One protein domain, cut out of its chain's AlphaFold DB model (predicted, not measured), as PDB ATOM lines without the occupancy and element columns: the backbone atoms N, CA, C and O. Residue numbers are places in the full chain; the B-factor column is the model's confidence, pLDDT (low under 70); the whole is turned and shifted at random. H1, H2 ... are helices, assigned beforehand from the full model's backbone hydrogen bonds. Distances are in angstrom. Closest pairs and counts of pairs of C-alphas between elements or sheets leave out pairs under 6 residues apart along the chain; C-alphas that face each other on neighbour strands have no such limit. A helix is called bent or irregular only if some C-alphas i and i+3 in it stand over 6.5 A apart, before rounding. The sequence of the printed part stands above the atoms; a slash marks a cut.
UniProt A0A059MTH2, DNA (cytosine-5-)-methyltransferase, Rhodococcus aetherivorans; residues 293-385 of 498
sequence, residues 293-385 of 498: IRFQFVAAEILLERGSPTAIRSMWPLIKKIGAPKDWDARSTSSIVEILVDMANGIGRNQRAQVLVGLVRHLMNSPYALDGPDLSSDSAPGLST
ATOM      1  N   ILE A 293      24.132  13.276 158.780       90.25
ATOM      2  CA  ILE A 293      23.142  13.733 157.808       90.25
ATOM      3  C   ILE A 293      23.319  15.238 157.581       90.25
ATOM      4  O   ILE A 293      23.746  15.975 158.479       90.25
ATOM      5  N   ARG A 294      22.925  15.727 156.403       91.38
ATOM      6  CA  ARG A 294      23.119  17.135 156.019       91.38
ATOM      7  C   ARG A 294      22.358  18.113 156.908       91.38
ATOM      8  O   ARG A 294      22.885  19.180 157.207       91.38
ATOM      9  N   PHE A 295      21.179  17.743 157.413       93.75
ATOM     10  CA  PHE A 295      20.434  18.608 158.332       93.75
ATOM     11  C   PHE A 295      21.215  18.917 159.619       93.75
ATOM     12  O   PHE A 295      21.260  20.069 160.044       93.75
ATOM     13  N   GLN A 296      21.886  17.923 160.216       94.88
ATOM     14  CA  GLN A 296      22.715  18.135 161.409       94.88
ATOM     15  C   GLN A 296      23.846  19.126 161.132       94.88
ATOM     16  O   GLN A 296      24.103  20.005 161.956       94.88
ATOM     17  N   PHE A 297      24.501  19.000 159.968       94.75
ATOM     18  CA  PHE A 297      25.523  19.950 159.534       94.75
ATOM     19  C   PHE A 297      24.940  21.358 159.429       94.75
ATOM     20  O   PHE A 297      25.447  22.283 160.052       94.75
ATOM     21  N   VAL A 298      23.857  21.511 158.666       94.50
ATOM     22  CA  VAL A 298      23.222  22.802 158.385       94.50
ATOM     23  C   VAL A 298      22.757  23.490 159.670       94.50
ATOM     24  O   VAL A 298      23.035  24.673 159.870       94.50
ATOM     25  N   ALA A 299      22.096  22.754 160.565       94.94
ATOM     26  CA  ALA A 299      21.640  23.270 161.848       94.94
ATOM     27  C   ALA A 299      22.809  23.764 162.710       94.94
ATOM     28  O   ALA A 299      22.752  24.864 163.265       94.94
ATOM     29  N   ALA A 300      23.885  22.981 162.788       95.31
ATOM     30  CA  ALA A 300      25.065  23.339 163.559       95.31
ATOM     31  C   ALA A 300      25.860  24.488 162.924       95.31
ATOM     32  O   ALA A 300      26.274  25.389 163.640       95.31
ATOM     33  N   GLU A 301      26.022  24.532 161.604       94.38
ATOM     34  CA  GLU A 301      26.699  25.637 160.918       94.38
ATOM     35  C   GLU A 301      25.928  26.951 161.119       94.38
ATOM     36  O   GLU A 301      26.495  27.965 161.518       94.38
ATOM     37  N   ILE A 302      24.601  26.938 160.966       92.88
ATOM     38  CA  ILE A 302      23.787  28.139 161.182       92.88
ATOM     39  C   ILE A 302      23.836  28.581 162.654       92.88
ATOM     40  O   ILE A 302      24.078  29.760 162.939       92.88
ATOM     41  N   LEU A 303      23.642  27.670 163.613       92.62
ATOM     42  CA  LEU A 303      23.539  28.042 165.029       92.62
ATOM     43  C   LEU A 303      24.871  28.194 165.742       92.62
ATOM     44  O   LEU A 303      24.970  29.049 166.613       92.62
ATOM     45  N   LEU A 304      25.888  27.409 165.408       93.00
ATOM     46  CA  LEU A 304      27.096  27.250 166.220       93.00
ATOM     47  C   LEU A 304      28.363  27.809 165.566       93.00
ATOM     48  O   LEU A 304      29.367  27.940 166.264       93.00
ATOM     49  N   GLU A 305      28.349  28.207 164.288       90.06
ATOM     50  CA  GLU A 305      29.515  28.828 163.634       90.06
ATOM     51  C   GLU A 305      29.995  30.049 164.440       90.06
ATOM     52  O   GLU A 305      29.212  30.952 164.736       90.06
ATOM     53  N   ARG A 306      31.274  30.083 164.838       84.56
ATOM     54  CA  ARG A 306      31.861  31.096 165.752       84.56
ATOM     55  C   ARG A 306      31.261  31.131 167.166       84.56
ATOM     56  O   ARG A 306      31.362  32.144 167.855       84.56
ATOM     57  N   GLY A 307      30.585  30.068 167.592       87.38
ATOM     58  CA  GLY A 307      30.152  29.889 168.976       87.38
ATOM     59  C   GLY A 307      31.340  29.671 169.915       87.38
ATOM     60  O   GLY A 307      32.421  29.261 169.490       87.38
ATOM     61  N   SER A 308      31.151  29.930 171.211       90.12
ATOM     62  CA  SER A 308      32.187  29.620 172.201       90.12
ATOM     63  C   SER A 308      32.390  28.099 172.309       90.12
ATOM     64  O   SER A 308      31.430  27.341 172.133       90.12
ATOM     65  N   PRO A 309      33.595  27.610 172.667       89.38
ATOM     66  CA  PRO A 309      33.828  26.177 172.854       89.38
ATOM     67  C   PRO A 309      32.860  25.533 173.857       89.38
ATOM     68  O   PRO A 309      32.474  24.379 173.698       89.38
ATOM     69  N   THR A 310      32.443  26.281 174.881       90.62
ATOM     70  CA  THR A 310      31.460  25.827 175.872       90.62
ATOM     71  C   THR A 310      30.076  25.654 175.254       90.62
ATOM     72  O   THR A 310      29.473  24.604 175.454       90.62
ATOM     73  N   ALA A 311      29.609  26.628 174.464       91.50
ATOM     74  CA  ALA A 311      28.335  26.522 173.756       91.50
ATOM     75  C   ALA A 311      28.350  25.356 172.760       91.50
ATOM     76  O   ALA A 311      27.441  24.537 172.758       91.50
ATOM     77  N   ILE A 312      29.417  25.211 171.970       92.88
ATOM     78  CA  ILE A 312      29.545  24.107 171.008       92.88
ATOM     79  C   ILE A 312      29.476  22.748 171.722       92.88
ATOM     80  O   ILE A 312      28.731  21.869 171.290       92.88
ATOM     81  N   ARG A 313      30.207  22.576 172.835       91.19
ATOM     82  CA  ARG A 313      30.222  21.317 173.601       91.19
ATOM     83  C   ARG A 313      28.871  20.957 174.215       91.19
ATOM     84  O   ARG A 313      28.565  19.771 174.288       91.19
ATOM     85  N   SER A 314      28.083  21.936 174.662       91.56
ATOM     86  CA  SER A 314      26.756  21.670 175.231       91.56
ATOM     87  C   SER A 314      25.697  21.428 174.153       91.56
ATOM     88  O   SER A 314      24.816  20.591 174.329       91.56
ATOM     89  N   MET A 315      25.799  22.129 173.023       94.12
ATOM     90  CA  MET A 315      24.755  22.195 172.002       94.12
ATOM     91  C   MET A 315      24.891  21.147 170.898       94.12
ATOM     92  O   MET A 315      23.893  20.556 170.486       94.12
ATOM     93  N   TRP A 316      26.108  20.870 170.422       94.12
ATOM     94  CA  TRP A 316      26.315  19.900 169.343       94.12
ATOM     95  C   TRP A 316      25.741  18.502 169.649       94.12
ATOM     96  O   TRP A 316      25.081  17.944 168.771       94.12
ATOM     97  N   PRO A 317      25.884  17.934 170.868       94.38
ATOM     98  CA  PRO A 317      25.280  16.640 171.191       94.38
ATOM     99  C   PRO A 317      23.751  16.607 171.065       94.38
ATOM    100  O   PRO A 317      23.197  15.532 170.846       94.38
ATOM    101  N   LEU A 318      23.071  17.751 171.208       94.44
ATOM    102  CA  LEU A 318      21.621  17.859 171.022       94.44
ATOM    103  C   LEU A 318      21.267  17.838 169.534       94.44
ATOM    104  O   LEU A 318      20.446  17.024 169.121       94.44
ATOM    105  N   ILE A 319      21.953  18.647 168.718       95.06
ATOM    106  CA  ILE A 319      21.752  18.671 167.256       95.06
ATOM    107  C   ILE A 319      22.072  17.304 166.647       95.06
ATOM    108  O   ILE A 319      21.320  16.811 165.814       95.06
ATOM    109  N   LYS A 320      23.145  16.647 167.103       93.75
ATOM    110  CA  LYS A 320      23.556  15.326 166.611       93.75
ATOM    111  C   LYS A 320      22.490  14.237 166.830       93.75
ATOM    112  O   LYS A 320      22.470  13.257 166.095       93.75
ATOM    113  N   LYS A 321      21.606  14.383 167.823       93.94
ATOM    114  CA  LYS A 321      20.513  13.426 168.073       93.94
ATOM    115  C   LYS A 321      19.321  13.604 167.131       93.94
ATOM    116  O   LYS A 321      18.444  12.746 167.126       93.94
ATOM    117  N   ILE A 322      19.266  14.692 166.362       93.56
ATOM    118  CA  ILE A 322      18.179  14.927 165.412       93.56
ATOM    119  C   ILE A 322      18.332  13.953 164.235       93.56
ATOM    120  O   ILE A 322      19.390  13.900 163.603       93.56
ATOM    121  N   GLY A 323      17.278  13.170 163.980       90.50
ATOM    122  CA  GLY A 323      17.203  12.196 162.886       90.50
ATOM    123  C   GLY A 323      17.020  12.838 161.508       90.50
ATOM    124  O   GLY A 323      16.886  14.060 161.395       90.50
ATOM    125  N   ALA A 324      17.015  12.017 160.457       90.12
ATOM    126  CA  ALA A 324      16.865  12.496 159.085       90.12
ATOM    127  C   ALA A 324      15.465  13.085 158.846       90.12
ATOM    128  O   ALA A 324      14.502  12.568 159.411       90.12
ATOM    129  N   PRO A 325      15.319  14.120 157.994       91.75
ATOM    130  CA  PRO A 325      14.014  14.740 157.770       91.75
ATOM    131  C   PRO A 325      12.932  13.784 157.260       91.75
ATOM    132  O   PRO A 325      11.764  13.947 157.596       91.75
ATOM    133  N   LYS A 326      13.319  12.744 156.511       89.31
ATOM    134  CA  LYS A 326      12.416  11.675 156.047       89.31
ATOM    135  C   LYS A 326      11.734  10.883 157.167       89.31
ATOM    136  O   LYS A 326      10.698  10.278 156.919       89.31
ATOM    137  N   ASP A 327      12.302  10.905 158.370       90.94
ATOM    138  CA  ASP A 327      11.795  10.180 159.536       90.94
ATOM    139  C   ASP A 327      10.987  11.092 160.481       90.94
ATOM    140  O   ASP A 327      10.584  10.664 161.563       90.94
ATOM    141  N   TRP A 328      10.780  12.367 160.123       93.50
ATOM    142  CA  TRP A 328      10.053  13.316 160.966       93.50
ATOM    143  C   TRP A 328       8.535  13.182 160.809       93.50
ATOM    144  O   TRP A 328       7.995  13.043 159.715       93.50
ATOM    145  N   ASP A 329       7.840  13.320 161.931       91.12
ATOM    146  CA  ASP A 329       6.390  13.476 162.033       91.12
ATOM    147  C   ASP A 329       6.031  14.842 162.651       91.12
ATOM    148  O   ASP A 329       6.899  15.625 163.049       91.12
ATOM    149  N   ALA A 330       4.739  15.161 162.759       88.50
ATOM    150  CA  ALA A 330       4.291  16.449 163.300       88.50
ATOM    151  C   ALA A 330       4.754  16.701 164.753       88.50
ATOM    152  O   ALA A 330       5.014  17.846 165.143       88.50
ATOM    153  N   ARG A 331       4.890  15.638 165.558       90.19
ATOM    154  CA  ARG A 331       5.258  15.727 166.977       90.19
ATOM    155  C   ARG A 331       6.758  15.963 167.141       90.19
ATOM    156  O   ARG A 331       7.164  16.894 167.831       90.19
ATOM    157  N   SER A 332       7.568  15.134 166.494       90.44
ATOM    158  CA  SER A 332       9.025  15.260 166.452       90.44
ATOM    159  C   SER A 332       9.447  16.576 165.810       90.44
ATOM    160  O   SER A 332      10.334  17.231 166.343       90.44
ATOM    161  N   THR A 333       8.759  17.039 164.761       90.19
ATOM    162  CA  THR A 333       9.049  18.345 164.151       90.19
ATOM    163  C   THR A 333       8.828  19.498 165.130       90.19
ATOM    164  O   THR A 333       9.698  20.357 165.264       90.19
ATOM    165  N   SER A 334       7.702  19.506 165.853       91.44
ATOM    166  CA  SER A 334       7.439  20.527 166.880       91.44
ATOM    167  C   SER A 334       8.537  20.534 167.948       91.44
ATOM    168  O   SER A 334       9.090  21.585 168.258       91.44
ATOM    169  N   SER A 335       8.940  19.348 168.420       92.44
ATOM    170  CA  SER A 335      10.028  19.205 169.392       92.44
ATOM    171  C   SER A 335      11.388  19.666 168.843       92.44
ATOM    172  O   SER A 335      12.136  20.337 169.550       92.44
ATOM    173  N   ILE A 336      11.710  19.367 167.580       93.00
ATOM    174  CA  ILE A 336      12.937  19.835 166.916       93.00
ATOM    175  C   ILE A 336      12.953  21.365 166.837       93.00
ATOM    176  O   ILE A 336      13.974  21.981 167.135       93.00
ATOM    177  N   VAL A 337      11.830  21.984 166.459       93.69
ATOM    178  CA  VAL A 337      11.699  23.447 166.401       93.69
ATOM    179  C   VAL A 337      11.921  24.073 167.776       93.69
ATOM    180  O   VAL A 337      12.713  25.008 167.875       93.69
ATOM    181  N   GLU A 338      11.280  23.548 168.821       93.56
ATOM    182  CA  GLU A 338      11.463  24.011 170.204       93.56
ATOM    183  C   GLU A 338      12.934  23.931 170.628       93.56
ATOM    184  O   GLU A 338      13.509  24.940 171.031       93.56
ATOM    185  N   ILE A 339      13.583  22.777 170.419       92.56
ATOM    186  CA  ILE A 339      15.006  22.580 170.732       92.56
ATOM    187  C   ILE A 339      15.873  23.628 170.023       92.56
ATOM    188  O   ILE A 339      16.704  24.276 170.658       92.56
ATOM    189  N   LEU A 340      15.700  23.822 168.711       93.31
ATOM    190  CA  LEU A 340      16.527  24.755 167.937       93.31
ATOM    191  C   LEU A 340      16.303  26.216 168.350       93.31
ATOM    192  O   LEU A 340      17.263  26.993 168.386       93.31
ATOM    193  N   VAL A 341      15.063  26.594 168.671       94.06
ATOM    194  CA  VAL A 341      14.714  27.942 169.138       94.06
ATOM    195  C   VAL A 341      15.294  28.203 170.526       94.06
ATOM    196  O   VAL A 341      15.951  29.227 170.715       94.06
ATOM    197  N   ASP A 342      15.138  27.275 171.468       92.94
ATOM    198  CA  ASP A 342      15.673  27.403 172.827       92.94
ATOM    199  C   ASP A 342      17.198  27.488 172.827       92.94
ATOM    200  O   ASP A 342      17.789  28.346 173.492       92.94
ATOM    201  N   MET A 343      17.850  26.650 172.017       92.81
ATOM    202  CA  MET A 343      19.295  26.710 171.823       92.81
ATOM    203  C   MET A 343      19.720  28.070 171.279       92.81
ATOM    204  O   MET A 343      20.616  28.695 171.842       92.81
ATOM    205  N   ALA A 344      19.074  28.558 170.217       91.88
ATOM    206  CA  ALA A 344      19.400  29.854 169.635       91.88
ATOM    207  C   ALA A 344      19.192  31.007 170.623       91.88
ATOM    208  O   ALA A 344      20.053  31.884 170.703       91.88
ATOM    209  N   ASN A 345      18.107  30.976 171.403       91.62
ATOM    210  CA  ASN A 345      17.831  31.945 172.461       91.62
ATOM    211  C   ASN A 345      18.949  31.954 173.510       91.62
ATOM    212  O   ASN A 345      19.459  33.019 173.859       91.62
ATOM    213  N   GLY A 346      19.404  30.773 173.940       88.69
ATOM    214  CA  GLY A 346      20.477  30.624 174.926       88.69
ATOM    215  C   GLY A 346      21.837  31.199 174.503       88.69
ATOM    216  O   GLY A 346      22.661  31.495 175.366       88.69
ATOM    217  N   ILE A 347      22.084  31.389 173.201       91.31
ATOM    218  CA  ILE A 347      23.322  31.995 172.662       91.31
ATOM    219  C   ILE A 347      23.082  33.317 171.919       91.31
ATOM    220  O   ILE A 347      23.984  33.807 171.237       91.31
ATOM    221  N   GLY A 348      21.879  33.894 172.024       90.12
ATOM    222  CA  GLY A 348      21.534  35.182 171.417       90.12
ATOM    223  C   GLY A 348      21.500  35.178 169.883       90.12
ATOM    224  O   GLY A 348      21.868  36.168 169.254       90.12
ATOM    225  N   ARG A 349      21.085  34.073 169.251       89.50
ATOM    226  CA  ARG A 349      21.048  33.890 167.783       89.50
ATOM    227  C   ARG A 349      19.632  33.743 167.222       89.50
ATOM    228  O   ARG A 349      19.411  33.022 166.252       89.50
ATOM    229  N   ASN A 350      18.674  34.469 167.789       88.75
ATOM    230  CA  ASN A 350      17.234  34.317 167.525       88.75
ATOM    231  C   ASN A 350      16.867  34.478 166.037       88.75
ATOM    232  O   ASN A 350      16.047  33.729 165.512       88.75
ATOM    233  N   GLN A 351      17.518  35.402 165.319       87.19
ATOM    234  CA  GLN A 351      17.313  35.570 163.871       87.19
ATOM    235  C   GLN A 351      17.751  34.333 163.072       87.19
ATOM    236  O   GLN A 351      17.096  33.948 162.109       87.19
ATOM    237  N   ARG A 352      18.832  33.661 163.494       87.62
ATOM    238  CA  ARG A 352      19.311  32.435 162.842       87.62
ATOM    239  C   ARG A 352      18.374  31.251 163.096       87.62
ATOM    240  O   ARG A 352      18.205  30.418 162.209       87.62
ATOM    241  N   ALA A 353      17.712  31.207 164.256       86.88
ATOM    242  CA  ALA A 353      16.658  30.225 164.508       86.88
ATOM    243  C   ALA A 353      15.491  30.363 163.528       86.88
ATOM    244  O   ALA A 353      15.000  29.350 163.050       86.88
ATOM    245  N   GLN A 354      15.078  31.581 163.164       89.06
ATOM    246  CA  GLN A 354      13.982  31.764 162.202       89.06
ATOM    247  C   GLN A 354      14.293  31.142 160.833       89.06
ATOM    248  O   GLN A 354      13.411  30.523 160.237       89.06
ATOM    249  N   VAL A 355      15.548  31.234 160.376       89.69
ATOM    250  CA  VAL A 355      16.009  30.573 159.141       89.69
ATOM    251  C   VAL A 355      15.860  29.056 159.254       89.69
ATOM    252  O   VAL A 355      15.276  28.428 158.373       89.69
ATOM    253  N   LEU A 356      16.317  28.464 160.362       91.25
ATOM    254  CA  LEU A 356      16.188  27.022 160.582       91.25
ATOM    255  C   LEU A 356      14.744  26.563 160.714       91.25
ATOM    256  O   LEU A 356      14.398  25.516 160.183       91.25
ATOM    257  N   VAL A 357      13.891  27.337 161.377       92.06
ATOM    258  CA  VAL A 357      12.465  27.020 161.485       92.06
ATOM    259  C   VAL A 357      11.803  27.040 160.106       92.06
ATOM    260  O   VAL A 357      11.008  26.152 159.800       92.06
ATOM    261  N   GLY A 358      12.149  28.009 159.252       91.56
ATOM    262  CA  GLY A 358      11.712  28.034 157.856       91.56
ATOM    263  C   GLY A 358      12.149  26.782 157.092       91.56
ATOM    264  O   GLY A 358      11.318  26.130 156.459       91.56
ATOM    265  N   LEU A 359      13.422  26.400 157.225       91.94
ATOM    266  CA  LEU A 359      13.967  25.198 156.596       91.94
ATOM    267  C   LEU A 359      13.290  23.917 157.106       91.94
ATOM    268  O   LEU A 359      12.900  23.081 156.303       91.94
ATOM    269  N   VAL A 360      13.095  23.767 158.419       93.06
ATOM    270  CA  VAL A 360      12.424  22.597 159.011       93.06
ATOM    271  C   VAL A 360      11.012  22.437 158.448       93.06
ATOM    272  O   VAL A 360      10.645  21.341 158.035       93.06
ATOM    273  N   ARG A 361      10.236  23.526 158.344       90.69
ATOM    274  CA  ARG A 361       8.894  23.488 157.733       90.69
ATOM    275  C   ARG A 361       8.931  23.091 156.260       90.69
ATOM    276  O   ARG A 361       8.043  22.376 155.807       90.69
ATOM    277  N   HIS A 362       9.927  23.560 155.511       91.19
ATOM    278  CA  HIS A 362      10.106  23.143 154.122       91.19
ATOM    279  C   HIS A 362      10.394  21.638 154.038       91.19
ATOM    280  O   HIS A 362       9.728  20.926 153.290       91.19
ATOM    281  N   LEU A 363      11.299  21.133 154.880       91.75
ATOM    282  CA  LEU A 363      11.689  19.723 154.899       91.75
ATOM    283  C   LEU A 363      10.566  18.775 155.334       91.75
ATOM    284  O   LEU A 363      10.549  17.641 154.876       91.75
ATOM    285  N   MET A 364       9.581  19.226 156.119       90.12
ATOM    286  CA  MET A 364       8.374  18.423 156.375       90.12
ATOM    287  C   MET A 364       7.618  18.072 155.088       90.12
ATOM    288  O   MET A 364       7.072  16.981 154.963       90.12
ATOM    289  N   ASN A 365       7.572  19.009 154.139       89.75
ATOM    290  CA  ASN A 365       6.878  18.829 152.864       89.75
ATOM    291  C   ASN A 365       7.804  18.268 151.777       89.75
ATOM    292  O   ASN A 365       7.340  17.796 150.742       89.75
ATOM    293  N   SER A 366       9.118  18.350 151.972       90.31
ATOM    294  CA  SER A 366      10.130  17.896 151.017       90.31
ATOM    295  C   SER A 366      11.309  17.250 151.759       90.31
ATOM    296  O   SER A 366      12.378  17.850 151.868       90.31
ATOM    297  N   PRO A 367      11.148  16.020 152.283       89.50
ATOM    298  CA  PRO A 367      12.111  15.447 153.230       89.50
ATOM    299  C   PRO A 367      13.496  15.139 152.650       89.50
ATOM    300  O   PRO A 367      14.477  15.119 153.386       89.50
ATOM    301  N   TYR A 368      13.582  14.955 151.332       87.75
ATOM    302  CA  TYR A 368      14.830  14.682 150.609       87.75
ATOM    303  C   TYR A 368      15.479  15.943 150.027       87.75
ATOM    304  O   TYR A 368      16.457  15.853 149.289       87.75
ATOM    305  N   ALA A 369      14.952  17.135 150.322       88.56
ATOM    306  CA  ALA A 369      15.409  18.361 149.667       88.56
ATOM    307  C   ALA A 369      16.866  18.725 150.010       88.56
ATOM    308  O   ALA A 369      17.533  19.414 149.245       88.56
ATOM    309  N   LEU A 370      17.387  18.200 151.126       88.50
ATOM    310  CA  LEU A 370      18.805  18.293 151.458       88.50
ATOM    311  C   LEU A 370      19.657  17.159 150.895       88.50
ATOM    312  O   LEU A 370      20.863  17.278 151.020       88.50
ATOM    313  N   ASP A 371      19.118  16.091 150.310       84.25
ATOM    314  CA  ASP A 371      19.896  14.893 149.941       84.25
ATOM    315  C   ASP A 371      20.392  14.905 148.483       84.25
ATOM    316  O   ASP A 371      21.264  14.118 148.113       84.25
ATOM    317  N   GLY A 372      19.914  15.854 147.671       78.00
ATOM    318  CA  GLY A 372      20.303  16.018 146.268       78.00
ATOM    319  C   GLY A 372      21.765  16.454 146.052       78.00
ATOM    320  O   GLY A 372      22.394  17.004 146.954       78.00
ATOM    321  N   PRO A 373      22.339  16.233 144.858       73.94
ATOM    322  CA  PRO A 373      23.735  16.576 144.558       73.94
ATOM    323  C   PRO A 373      23.994  18.089 144.520       73.94
ATOM    324  O   PRO A 373      25.135  18.520 144.669       73.94
ATOM    325  N   ASP A 374      22.945  18.896 144.363       76.31
ATOM    326  CA  ASP A 374      23.023  20.349 144.418       76.31
ATOM    327  C   ASP A 374      21.972  20.914 145.373       76.31
ATOM    328  O   ASP A 374      20.807  20.522 145.341       76.31
ATOM    329  N   LEU A 375      22.407  21.839 146.227       81.56
ATOM    330  CA  LEU A 375      21.581  22.497 147.235       81.56
ATOM    331  C   LEU A 375      21.351  23.944 146.801       81.56
ATOM    332  O   LEU A 375      22.036  24.868 147.248       81.56
ATOM    333  N   SER A 376      20.407  24.117 145.877       77.12
ATOM    334  CA  SER A 376      19.980  25.418 145.364       77.12
ATOM    335  C   SER A 376      18.975  26.098 146.302       77.12
ATOM    336  O   SER A 376      18.408  25.462 147.196       77.12
ATOM    337  N   SER A 377      18.694  27.382 146.054       73.25
ATOM    338  CA  SER A 377      17.651  28.139 146.765       73.25
ATOM    339  C   SER A 377      16.271  27.485 146.705       73.25
ATOM    340  O   SER A 377      15.474  27.686 147.618       73.25
ATOM    341  N   ASP A 378      16.005  26.707 145.655       72.25
ATOM    342  CA  ASP A 378      14.708  26.068 145.430       72.25
ATOM    343  C   ASP A 378      14.565  24.801 146.279       72.25
ATOM    344  O   ASP A 378      13.510  24.553 146.857       72.25
ATOM    345  N   SER A 379      15.648  24.024 146.393       78.31
ATOM    346  CA  SER A 379      15.701  22.803 147.213       78.31
ATOM    347  C   SER A 379      15.898  23.078 148.707       78.31
ATOM    348  O   SER A 379      15.440  22.323 149.554       78.31
ATOM    349  N   ALA A 380      16.584  24.162 149.068       80.75
ATOM    350  CA  ALA A 380      16.880  24.474 150.460       80.75
ATOM    351  C   ALA A 380      16.750  25.983 150.722       80.75
ATOM    352  O   ALA A 380      17.756  26.697 150.832       80.75
ATOM    353  N   PRO A 381      15.509  26.491 150.837       81.81
ATOM    354  CA  PRO A 381      15.253  27.914 150.996       81.81
ATOM    355  C   PRO A 381      15.959  28.488 152.226       81.81
ATOM    356  O   PRO A 381      15.902  27.929 153.322       81.81
ATOM    357  N   GLY A 382      16.613  29.638 152.054       82.19
ATOM    358  CA  GLY A 382      17.312  30.337 153.135       82.19
ATOM    359  C   GLY A 382      18.727  29.827 153.437       82.19
ATOM    360  O   GLY A 382      19.405  30.423 154.278       82.19
ATOM    361  N   LEU A 383      19.213  28.785 152.748       88.00
ATOM    362  CA  LEU A 383      20.620  28.393 152.827       88.00
ATOM    363  C   LEU A 383      21.496  29.268 151.937       88.00
ATOM    364  O   LEU A 383      21.249  29.438 150.745       88.00
ATOM    365  N   SER A 384      22.573  29.797 152.518       88.62
ATOM    366  CA  SER A 384      23.626  30.422 151.718       88.62
ATOM    367  C   SER A 384      24.391  29.363 150.922       88.62
ATOM    368  O   SER A 384      24.606  28.250 151.412       88.62
ATOM    369  N   THR A 385      24.895  29.734 149.742       86.81
ATOM    370  CA  THR A 385      25.720  28.862 148.890       86.81
ATOM    371  C   THR A 385      26.911  28.268 149.647       86.81
ATOM    372  O   THR A 385      27.270  27.118 149.427       86.81
TER     373      THR A 385
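Overview. This is residues 293 to 385 of the 498 residues of the protein "DNA (cytosine-5-)-methyltransferase" of Rhodococcus aetherivorans (UniProt A0A059MTH2). Four helices stand in an up-and-down bundle built from two helical hairpins, H1 with H2 and H3 with H4; H1 packs on the first part of H4, while H2 and H3, on the other side, come close at a single pair of C-alphas. A long tail without a named element, residues 366 to 385, follows H4 and folds back over the side of the bundle that H1 and H4 make. The printed part has 93 residues with four named helices, in the order H1, H2, H3, H4, and no named strand; the class is all helix, with 55 residues in the helices. The whole is compact, with a radius of gyration of the C-alphas of 12.5 A, and its C-alphas span 33 by 30 by 21 A along the three main axes.

Along the chain. Begin at Ile 293 and step to C-alpha 294 at (23.119, 17.135, 156.019), where H1 starts; it holds residues 294 to 304 and measures 14.9 A from first to last C-alpha. Four residues on, you reach H2, residues 309 to 319, 15.3 A long. H2 is irregular, but only just: C-alphas 314 and 317 are 6.6 A apart, and its line is a rough one. Next, find C-alpha 330 at (4.291, 16.449, 163.300); from there H3, residues 330 to 346 and the longest helix by residues, runs 24.5 A. After three more residues comes H4, residues 350 to 365, 23.7 A long, which ends at C-alpha 365 at (6.878, 18.829, 152.864).

Arrangement. Start with the bundle, in which H1, H2, H3 and H4 each run against the helix before it in the chain. H1 and H2 are a hairpin: they touch, opposite ways at a shallow tilt of 31 degrees, and their closest C-alphas are those of Gln 296 and Ile 319, 5.9 A apart. Look from H1 to H4 next. These two touch, opposite ways at a shallow tilt of 13 degrees, with the C-alphas of Ile 302 and Arg 352 closest at 6.4 A, and H4 does so with residues 352 to 356 alone. H3 and H4 are the second hairpin; they touch with 13 pairs of C-alphas within 8 A, opposite ways at a shallow tilt of 14 degrees. Their closest C-alphas, those of Ala 344 and Asn 350, are 5.4 A apart. H1 and H3 run the same way at a shallow tilt of 26 degrees and are close but not clearly touching, with the C-alphas of Leu 303 and Ala 344 closest at 6.5 A. H2 and H3 are likewise close but not clearly touching, opposite ways at a shallow tilt of 6 degrees; their closest C-alphas, those of Met 315 and Met 343, are 7.1 A apart. H2 and H4 are apart. On the backbone, every O i to N i+4 pair is within hydrogen-bond range in H1 and H3, against 5 of 7 in H2 and 10 of 12 in H4.

Size, cuts and confidence. The C-alphas farthest apart in the domain are those of Thr 310, in H2, and Asp 378, in the tail, at 34.7 A. From the first printed C-alpha, that of Ile 293, to the last, that of Thr 385, you measure 17.8 A. The printed part has no cut. The links from H1 to H2 and from H3 to H4 are tight, and the link from H2 to H3, with 10 residues between them, is short. In the tail, residues 366 to 385, the C-alphas lie 11 to 19 A from the mean of all C-alphas. The mean pLDDT of the printed part is 89.6, and no printed residue of this model is under 70.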